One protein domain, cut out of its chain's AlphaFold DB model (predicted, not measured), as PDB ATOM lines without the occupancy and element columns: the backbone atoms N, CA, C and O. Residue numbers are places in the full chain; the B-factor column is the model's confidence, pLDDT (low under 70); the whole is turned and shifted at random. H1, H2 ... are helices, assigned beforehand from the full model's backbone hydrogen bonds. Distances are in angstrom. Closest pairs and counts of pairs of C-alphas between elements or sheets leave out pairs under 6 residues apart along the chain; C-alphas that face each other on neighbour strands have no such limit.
ATOM      1  N   HIS A   2     205.809  83.284 143.654       83.38
ATOM      2  CA  HIS A   2     205.794  83.717 145.072       83.38
ATOM      3  C   HIS A   2     204.762  82.994 145.960       83.38
ATOM      4  O   HIS A   2     205.035  82.729 147.128       83.38
ATOM      5  N   SER A   3     203.603  82.623 145.407       87.50
ATOM      6  CA  SER A   3     202.558  81.880 146.126       87.50
ATOM      7  C   SER A   3     203.000  80.476 146.547       87.50
ATOM      8  O   SER A   3     202.733  80.066 147.669       87.50
ATOM      9  N   GLN A   4     203.719  79.759 145.680       90.06
ATOM     10  CA  GLN A   4     204.217  78.409 145.967       90.06
ATOM     11  C   GLN A   4     205.225  78.427 147.116       90.06
ATOM     12  O   GLN A   4     205.054  77.691 148.078       90.06
ATOM     13  N   ILE A   5     206.203  79.338 147.072       87.31
ATOM     14  CA  ILE A   5     207.204  79.498 148.142       87.31
ATOM     15  C   ILE A   5     206.526  79.861 149.471       87.31
ATOM     16  O   ILE A   5     206.855  79.311 150.523       87.31
ATOM     17  N   ALA A   6     205.542  80.767 149.439       88.25
ATOM     18  CA  ALA A   6     204.773  81.122 150.626       88.25
ATOM     19  C   ALA A   6     203.987  79.925 151.187       88.25
ATOM     20  O   ALA A   6     203.967  79.733 152.401       88.25
ATOM     21  N   ASN A   7     203.382  79.112 150.321       90.31
ATOM     22  CA  ASN A   7     202.640  77.921 150.724       90.31
ATOM     23  C   ASN A   7     203.562  76.843 151.305       90.31
ATOM     24  O   ASN A   7     203.231  76.292 152.347       90.31
ATOM     25  N   THR A   8     204.733  76.601 150.712       90.75
ATOM     26  CA  THR A   8     205.728  75.661 151.251       90.75
ATOM     27  C   THR A   8     206.175  76.057 152.657       90.75
ATOM     28  O   THR A   8     206.226  75.207 153.540       90.75
ATOM     29  N   ARG A   9     206.434  77.349 152.908       89.69
ATOM     30  CA  ARG A   9     206.762  77.823 154.266       89.69
ATOM     31  C   ARG A   9     205.622  77.606 155.252       89.69
ATOM     32  O   ARG A   9     205.862  77.132 156.356       89.69
ATOM     33  N   LYS A  10     204.388  77.938 154.863       91.44
ATOM     34  CA  LYS A  10     203.211  77.722 155.718       91.44
ATOM     35  C   LYS A  10     203.031  76.244 156.054       91.44
ATOM     36  O   LYS A  10     202.810  75.917 157.214       91.44
ATOM     37  N   ASP A  11     203.149  75.372 155.057       93.56
ATOM     38  CA  ASP A  11     203.038  73.924 155.222       93.56
ATOM     39  C   ASP A  11     204.111  73.382 156.175       93.56
ATOM     40  O   ASP A  11     203.791  72.641 157.105       93.56
ATOM     41  N   PHE A  12     205.361  73.832 156.022       92.31
ATOM     42  CA  PHE A  12     206.445  73.484 156.939       92.31
ATOM     43  C   PHE A  12     206.121  73.888 158.384       92.31
ATOM     44  O   PHE A  12     206.126  73.039 159.272       92.31
ATOM     45  N   VAL A  13     205.751  75.153 158.621       93.38
ATOM     46  CA  VAL A  13     205.406  75.639 159.969       93.38
ATOM     47  C   VAL A  13     204.211  74.874 160.547       93.38
ATOM     48  O   VAL A  13     204.210  74.535 161.734       93.38
ATOM     49  N   HIS A  14     203.214  74.545 159.723       93.44
ATOM     50  CA  HIS A  14     202.060  73.754 160.140       93.44
ATOM     51  C   HIS A  14     202.424  72.340 160.578       93.44
ATOM     52  O   HIS A  14     201.942  71.906 161.629       93.44
ATOM     53  N   LYS A  15     203.263  71.643 159.812       94.94
ATOM     54  CA  LYS A  15     203.718  70.288 160.138       94.94
ATOM     55  C   LYS A  15     204.593  70.294 161.386       94.94
ATOM     56  O   LYS A  15     204.249  69.640 162.364       94.94
ATOM     57  N   SER A  16     205.627  71.135 161.420       93.44
ATOM     58  CA  SER A  16     206.551  71.208 162.556       93.44
ATOM     59  C   SER A  16     205.851  71.564 163.868       93.44
ATOM     60  O   SER A  16     206.063  70.894 164.873       93.44
ATOM     61  N   SER A  17     204.978  72.577 163.878       92.38
ATOM     62  CA  SER A  17     204.251  72.954 165.103       92.38
ATOM     63  C   SER A  17     203.286  71.869 165.582       92.38
ATOM     64  O   SER A  17     203.124  71.697 166.785       92.38
ATOM     65  N   ASN A  18     202.658  71.135 164.659       93.38
ATOM     66  CA  ASN A  18     201.784  70.014 164.994       93.38
ATOM     67  C   ASN A  18     202.568  68.843 165.599       93.38
ATOM     68  O   ASN A  18     202.121  68.244 166.572       93.38
ATOM     69  N   ASP A  19     203.729  68.520 165.038       93.88
ATOM     70  CA  ASP A  19     204.547  67.413 165.533       93.88
ATOM     71  C   ASP A  19     205.122  67.735 166.916       93.88
ATOM     72  O   ASP A  19     205.090  66.901 167.820       93.88
ATOM     73  N   ILE A  20     205.565  68.980 167.121       91.31
ATOM     74  CA  ILE A  20     206.032  69.454 168.426       91.31
ATOM     75  C   ILE A  20     204.899  69.392 169.457       91.31
ATOM     76  O   ILE A  20     205.101  68.807 170.520       91.31
ATOM     77  N   SER A  21     203.713  69.931 169.145       90.81
ATOM     78  CA  SER A  21     202.598  69.993 170.098       90.81
ATOM     79  C   SER A  21     201.998  68.628 170.431       90.81
ATOM     80  O   SER A  21     201.361  68.481 171.469       90.81
ATOM     81  N   LYS A  22     202.110  67.637 169.539       91.12
ATOM     82  CA  LYS A  22     201.642  66.265 169.798       91.12
ATOM     83  C   LYS A  22     202.602  65.485 170.686       91.12
ATOM     84  O   LYS A  22     202.153  64.709 171.519       91.12
ATOM     85  N   ASN A  23     203.905  65.685 170.495       90.81
ATOM     86  CA  ASN A  23     204.931  64.880 171.154       90.81
ATOM     87  C   ASN A  23     205.422  65.484 172.479       90.81
ATOM     88  O   ASN A  23     206.037  64.776 173.271       90.81
ATOM     89  N   HIS A  24     205.163  66.771 172.733       89.25
ATOM     90  CA  HIS A  24     205.643  67.475 173.921       89.25
ATOM     91  C   HIS A  24     204.483  68.124 174.678       89.25
ATOM     92  O   HIS A  24     203.739  68.929 174.121       89.25
ATOM     93  N   ALA A  25     204.366  67.814 175.972       81.81
ATOM     94  CA  ALA A  25     203.365  68.420 176.854       81.81
ATOM     95  C   ALA A  25     203.697  69.880 177.216       81.81
ATOM     96  O   ALA A  25     202.804  70.675 177.506       81.81
ATOM     97  N   ILE A  26     204.980  70.248 177.204       86.94
ATOM     98  CA  ILE A  26     205.452  71.601 177.509       86.94
ATOM     99  C   ILE A  26     206.473  71.996 176.448       86.94
ATOM    100  O   ILE A  26     207.398  71.234 176.162       86.94
ATOM    101  N   VAL A  27     206.306  73.181 175.866       88.75
ATOM    102  CA  VAL A  27     207.197  73.710 174.826       88.75
ATOM    103  C   VAL A  27     207.681  75.085 175.253       88.75
ATOM    104  O   VAL A  27     206.873  75.983 175.453       88.75
ATOM    105  N   PHE A  28     208.995  75.268 175.355       88.62
ATOM    106  CA  PHE A  28     209.601  76.569 175.635       88.62
ATOM    107  C   PHE A  28     209.993  77.252 174.327       88.62
ATOM    108  O   PHE A  28     210.598  76.630 173.454       88.62
ATOM    109  N   VAL A  29     209.648  78.532 174.192       88.19
ATOM    110  CA  VAL A  29     210.001  79.344 173.023       88.19
ATOM    111  C   VAL A  29     210.864  80.509 173.482       88.19
ATOM    112  O   VAL A  29     210.436  81.315 174.302       88.19
ATOM    113  N   GLU A  30     212.075  80.610 172.938       89.31
ATOM    114  CA  GLU A  30     212.974  81.723 173.240       89.31
ATOM    115  C   GLU A  30     212.416  83.048 172.703       89.31
ATOM    116  O   GLU A  30     211.994  83.146 171.544       89.31
ATOM    117  N   ASP A  31     212.470  84.097 173.528       87.88
ATOM    118  CA  ASP A  31     212.112  85.456 173.117       87.88
ATOM    119  C   ASP A  31     213.283  86.130 172.391       87.88
ATOM    120  O   ASP A  31     213.971  87.018 172.896       87.88
ATOM    121  N   LEU A  32     213.560  85.646 171.182       88.94
ATOM    122  CA  LEU A  32     214.619  86.199 170.347       88.94
ATOM    123  C   LEU A  32     214.198  87.560 169.764       88.94
ATOM    124  O   LEU A  32     213.078  87.702 169.261       88.94
ATOM    125  N   PRO A  33     215.104  88.556 169.695       90.50
ATOM    126  CA  PRO A  33     214.820  89.856 169.093       90.50
ATOM    127  C   PRO A  33     214.841  89.772 167.556       90.50
ATOM    128  O   PRO A  33     215.665  90.405 166.889       90.50
ATOM    129  N   VAL A  34     213.912  89.009 166.964       90.75
ATOM    130  CA  VAL A  34     213.866  88.676 165.525       90.75
ATOM    131  C   VAL A  34     213.891  89.925 164.642       90.75
ATOM    132  O   VAL A  34     214.532  89.921 163.593       90.75
ATOM    133  N   LYS A  35     213.263  91.025 165.079       88.25
ATOM    134  CA  LYS A  35     213.290  92.318 164.372       88.25
ATOM    135  C   LYS A  35     214.708  92.884 164.234       88.25
ATOM    136  O   LYS A  35     215.065  93.394 163.178       88.25
ATOM    137  N   SER A  36     215.513  92.794 165.290       89.75
ATOM    138  CA  SER A  36     216.918  93.218 165.266       89.75
ATOM    139  C   SER A  36     217.769  92.215 164.482       89.75
ATOM    140  O   SER A  36     218.618  92.586 163.671       89.75
ATOM    141  N   MET A  37     217.480  90.918 164.634       89.38
ATOM    142  CA  MET A  37     218.194  89.853 163.930       89.38
ATOM    143  C   MET A  37     217.963  89.859 162.416       89.38
ATOM    144  O   MET A  37     218.860  89.438 161.694       89.38
ATOM    145  N   SER A  38     216.823  90.341 161.921       89.88
ATOM    146  CA  SER A  38     216.536  90.458 160.484       89.88
ATOM    147  C   SER A  38     216.895  91.827 159.891       89.88
ATOM    148  O   SER A  38     216.713  92.048 158.692       89.88
ATOM    149  N   ALA A  39     217.439  92.744 160.697       89.56
ATOM    150  CA  ALA A  39     217.853  94.058 160.229       89.56
ATOM    151  C   ALA A  39     218.992  93.963 159.198       89.56
ATOM    152  O   ALA A  39     219.838  93.060 159.226       89.56
ATOM    153  N   SER A  40     219.009  94.912 158.264       86.31
ATOM    154  CA  SER A  40     220.062  95.008 157.255       86.31
ATOM    155  C   SER A  40     221.392  95.436 157.877       86.31
ATOM    156  O   SER A  40     221.425  96.287 158.763       86.31
ATOM    157  N   SER A  41     222.499  94.894 157.364       85.50
ATOM    158  CA  SER A  41     223.854  95.340 157.707       85.50
ATOM    159  C   SER A  41     224.543  96.101 156.577       85.50
ATOM    160  O   SER A  41     225.757  96.255 156.627       85.50
ATOM    161  N   ALA A  53     226.494  90.415 152.164       88.25
ATOM    162  CA  ALA A  53     226.027  89.188 151.510       88.25
ATOM    163  C   ALA A  53     225.704  88.074 152.525       88.25
ATOM    164  O   ALA A  53     224.609  87.516 152.499       88.25
ATOM    165  N   GLN A  54     226.605  87.816 153.479       89.75
ATOM    166  CA  GLN A  54     226.384  86.832 154.547       89.75
ATOM    167  C   GLN A  54     225.141  87.186 155.373       89.75
ATOM    168  O   GLN A  54     224.285  86.334 155.605       89.75
ATOM    169  N   LYS A  55     224.998  88.462 155.756       93.12
ATOM    170  CA  LYS A  55     223.833  88.933 156.509       93.12
ATOM    171  C   LYS A  55     222.538  88.822 155.709       93.12
ATOM    172  O   LYS A  55     221.532  88.410 156.267       93.12
ATOM    173  N   SER A  56     222.551  89.144 154.415       89.94
ATOM    174  CA  SER A  56     221.369  88.993 153.558       89.94
ATOM    175  C   SER A  56     220.914  87.536 153.447       89.94
ATOM    176  O   SER A  56     219.713  87.273 153.495       89.94
ATOM    177  N   GLY A  57     221.861  86.590 153.387       92.44
ATOM    178  CA  GLY A  57     221.570  85.158 153.423       92.44
ATOM    179  C   GLY A  57     220.930  84.752 154.747       92.44
ATOM    180  O   GLY A  57     219.845  84.179 154.749       92.44
ATOM    181  N   LEU A  58     221.544  85.145 155.869       92.25
ATOM    182  CA  LEU A  58     221.009  84.881 157.207       92.25
ATOM    183  C   LEU A  58     219.608  85.479 157.402       92.25
ATOM    184  O   LEU A  58     218.714  84.800 157.896       92.25
ATOM    185  N   ASN A  59     219.390  86.726 156.981       93.12
ATOM    186  CA  ASN A  59     218.088  87.382 157.085       93.12
ATOM    187  C   ASN A  59     217.028  86.637 156.268       93.12
ATOM    188  O   ASN A  59     215.903  86.487 156.737       93.12
ATOM    189  N   ARG A  60     217.381  86.130 155.079       91.38
ATOM    190  CA  ARG A  60     216.468  85.315 154.273       91.38
ATOM    191  C   ARG A  60     216.098  84.020 154.993       91.38
ATOM    192  O   ARG A  60     214.915  83.742 155.118       91.38
ATOM    193  N   SER A  61     217.069  83.307 155.567       91.25
ATOM    194  CA  SER A  61     216.803  82.096 156.358       91.25
ATOM    195  C   SER A  61     215.942  82.363 157.599       91.25
ATOM    196  O   SER A  61     215.036  81.587 157.884       91.25
ATOM    197  N   ILE A  62     216.169  83.473 158.311       91.12
ATOM    198  CA  ILE A  62     215.342  83.876 159.463       91.12
ATOM    199  C   ILE A  62     213.896  84.143 159.028       91.12
ATOM    200  O   ILE A  62     212.959  83.711 159.696       91.12
ATOM    201  N   LEU A  63     213.699  84.848 157.911       88.50
ATOM    202  CA  LEU A  63     212.363  85.122 157.382       88.50
ATOM    203  C   LEU A  63     211.689  83.850 156.858       88.50
ATOM    204  O   LEU A  63     210.484  83.684 157.035       88.50
ATOM    205  N   ASP A  64     212.452  82.940 156.258       88.19
ATOM    206  CA  ASP A  64     211.924  81.679 155.751       88.19
ATOM    207  C   ASP A  64     211.490  80.736 156.876       88.19
ATOM    208  O   ASP A  64     210.427  80.126 156.772       88.19
ATOM    209  N   ALA A  65     212.229  80.702 157.988       86.56
ATOM    210  CA  ALA A  65     211.860  79.947 159.186       86.56
ATOM    211  C   ALA A  65     210.569  80.457 159.863       86.56
ATOM    212  O   ALA A  65     209.935  79.717 160.608       86.56
ATOM    213  N   SER A  66     210.162  81.707 159.604       88.44
ATOM    214  CA  SER A  66     208.938  82.331 160.139       88.44
ATOM    215  C   SER A  66     208.721  82.150 161.666       88.44
ATOM    216  O   SER A  66     207.650  81.690 162.074       88.44
ATOM    217  N   PRO A  67     209.671  82.555 162.542       88.50
ATOM    218  CA  PRO A  67     209.621  82.255 163.983       88.50
ATOM    219  C   PRO A  67     208.361  82.766 164.693       88.50
ATOM    220  O   PRO A  67     207.850  82.126 165.608       88.50
ATOM    221  N   PHE A  68     207.833  83.912 164.251       90.31
ATOM    222  CA  PHE A  68     206.611  84.488 164.810       90.31
ATOM    223  C   PHE A  68     205.382  83.607 164.549       90.31
ATOM    224  O   PHE A  68     204.608  83.330 165.464       90.31
ATOM    225  N   GLU A  69     205.217  83.136 163.311       91.75
ATOM    226  CA  GLU A  69     204.103  82.257 162.951       91.75
ATOM    227  C   GLU A  69     204.252  80.895 163.639       91.75
ATOM    228  O   GLU A  69     203.269  80.355 164.137       91.75
ATOM    229  N   LEU A  70     205.482  80.383 163.765       92.38
ATOM    230  CA  LEU A  70     205.755  79.164 164.524       92.38
ATOM    231  C   LEU A  70     205.321  79.295 165.992       92.38
ATOM    232  O   LEU A  70     204.575  78.444 166.476       92.38
ATOM    233  N   ARG A  71     205.719  80.375 166.682       91.62
ATOM    234  CA  ARG A  71     205.296  80.656 168.066       91.62
ATOM    235  C   ARG A  71     203.776  80.728 168.182       91.62
ATOM    236  O   ARG A  71     203.206  80.092 169.064       91.62
ATOM    237  N   ARG A  72     203.119  81.464 167.279       92.00
ATOM    238  CA  ARG A  72     201.654  81.573 167.244       92.00
ATOM    239  C   ARG A  72     200.997  80.198 167.115       92.00
ATOM    240  O   ARG A  72     200.033  79.926 167.825       92.00
ATOM    241  N   GLN A  73     201.504  79.332 166.235       93.69
ATOM    242  CA  GLN A  73     200.936  77.997 166.049       93.69
ATOM    243  C   GLN A  73     201.163  77.070 167.238       93.69
ATOM    244  O   GLN A  73     200.246  76.351 167.628       93.69
ATOM    245  N   LEU A  74     202.355  77.109 167.832       92.56
ATOM    246  CA  LEU A  74     202.663  76.337 169.033       92.56
ATOM    247  C   LEU A  74     201.751  76.727 170.197       92.56
ATOM    248  O   LEU A  74     201.206  75.845 170.846       92.56
ATOM    249  N   GLN A  75     201.509  78.022 170.419       89.94
ATOM    250  CA  GLN A  75     200.637  78.476 171.506       89.94
ATOM    251  C   GLN A  75     199.249  77.829 171.450       89.94
ATOM    252  O   GLN A  75     198.829  77.216 172.429       89.94
ATOM    253  N   TYR A  76     198.551  77.897 170.310       91.31
ATOM    254  CA  TYR A  76     197.191  77.354 170.245       91.31
ATOM    255  C   TYR A  76     197.157  75.822 170.128       91.31
ATOM    256  O   TYR A  76     196.262  75.191 170.685       91.31
ATOM    257  N   LYS A  77     198.105  75.194 169.413       90.81
ATOM    258  CA  LYS A  77     198.106  73.731 169.225       90.81
ATOM    259  C   LYS A  77     198.518  72.987 170.487       90.81
ATOM    260  O   LYS A  77     197.974  71.925 170.773       90.81
ATOM    261  N   THR A  78     199.463  73.537 171.240       89.06
ATOM    262  CA  THR A  78     199.878  72.952 172.513       89.06
ATOM    263  C   THR A  78     198.759  73.097 173.545       89.06
ATOM    264  O   THR A  78     198.437  72.111 174.197       89.06
ATOM    265  N   GLN A  79     198.068  74.245 173.600       87.81
ATOM    266  CA  GLN A  79     196.856  74.400 174.420       87.81
ATOM    267  C   GLN A  79     195.749  73.406 174.035       87.81
ATOM    268  O   GLN A  79     195.145  72.793 174.911       87.81
ATOM    269  N   TRP A  80     195.507  73.199 172.735       85.06
ATOM    270  CA  TRP A  80     194.544  72.200 172.254       85.06
ATOM    271  C   TRP A  80     194.895  70.789 172.743       85.06
ATOM    272  O   TRP A  80     194.021  70.030 173.154       85.06
ATOM    273  N   ASN A  81     196.182  70.441 172.739       84.50
ATOM    274  CA  ASN A  81     196.679  69.137 173.176       84.50
ATOM    275  C   ASN A  81     196.860  69.031 174.704       84.50
ATOM    276  O   ASN A  81     197.592  68.163 175.169       84.50
ATOM    277  N   SER A  82     196.195  69.889 175.490       81.88
ATOM    278  CA  SER A  82     196.301  69.941 176.962       81.88
ATOM    279  C   SER A  82     197.715  70.226 177.494       81.88
ATOM    280  O   SER A  82     198.004  69.982 178.663       81.88
TER     281      SER A  82
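Overview. This is residues 2 to 41 and 53 to 82 of the 86 residues of an uncharacterized protein of Acidobacteria bacterium (UniProt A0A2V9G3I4). Two helices, H3 and H4, follow each other end to end in one long row, and the longest helix, H1, slants across to this row and packs on H4 with its second half, so that H1 and H4 make a V closing toward their last residues. From there residues 24 to 33 run back on the other side of the row to the short helix H2, near H3. The printed part has 70 residues with four named helices, H1, H2, H3 and H4 along the chain, and no named strand; its class is all helix. It is only just loose, close to compact, with a radius of gyration of the C-alphas of 13.7 A, and only just flat, spanning 43 by 29 by 14 A.

Arrangement. H1, residues 2 to 23, touches H4, residues 67 to 80, with its residues 13 to 22 alone; they run the same way at a steep tilt of 40 degrees, and their closest C-alphas, of Ser 21 and Thr 78, are 4.7 A apart. H1 and H3, residues 53 to 65, only just touch, with 3 pairs of C-alphas within 8 A, the closest those of Arg 9 and Asp 64 at 6.6 A; they run the same way at a steep tilt of 60 degrees. H2, residues 34 to 37, is apart from H1. H2 and H3 only just touch, with 3 pairs of C-alphas within 8 A, the closest those of Met 37 and Asn 59 at 7.3 A. H3 and H4 meet only through their link. In H1 and H3 every O i to N i+4 pair is within hydrogen-bond range, in H4 9 of 10 are, and H2 is too short for such a pair.

Along the chain. H1 begins at C-alpha 2 (205.794, 83.717, 145.072) and is 32.2 A long. H2 has four residues, H3 is 18.6 A long, and H4, 19.9 A long, ends at C-alpha 80 (194.544, 72.200, 172.254).

Size, cuts and confidence. The C-alphas of Ala 53 and Ser 82, the two farthest apart, are 43.6 A apart. Residues 42 to 52 are not printed, and C-alphas 41 and 53 are 9.0 A apart across the cut. The link from H3 to H4 is tight and that from H1 to H2 short. The mean pLDDT of the printed part is 89.9, and no printed residue is under 70.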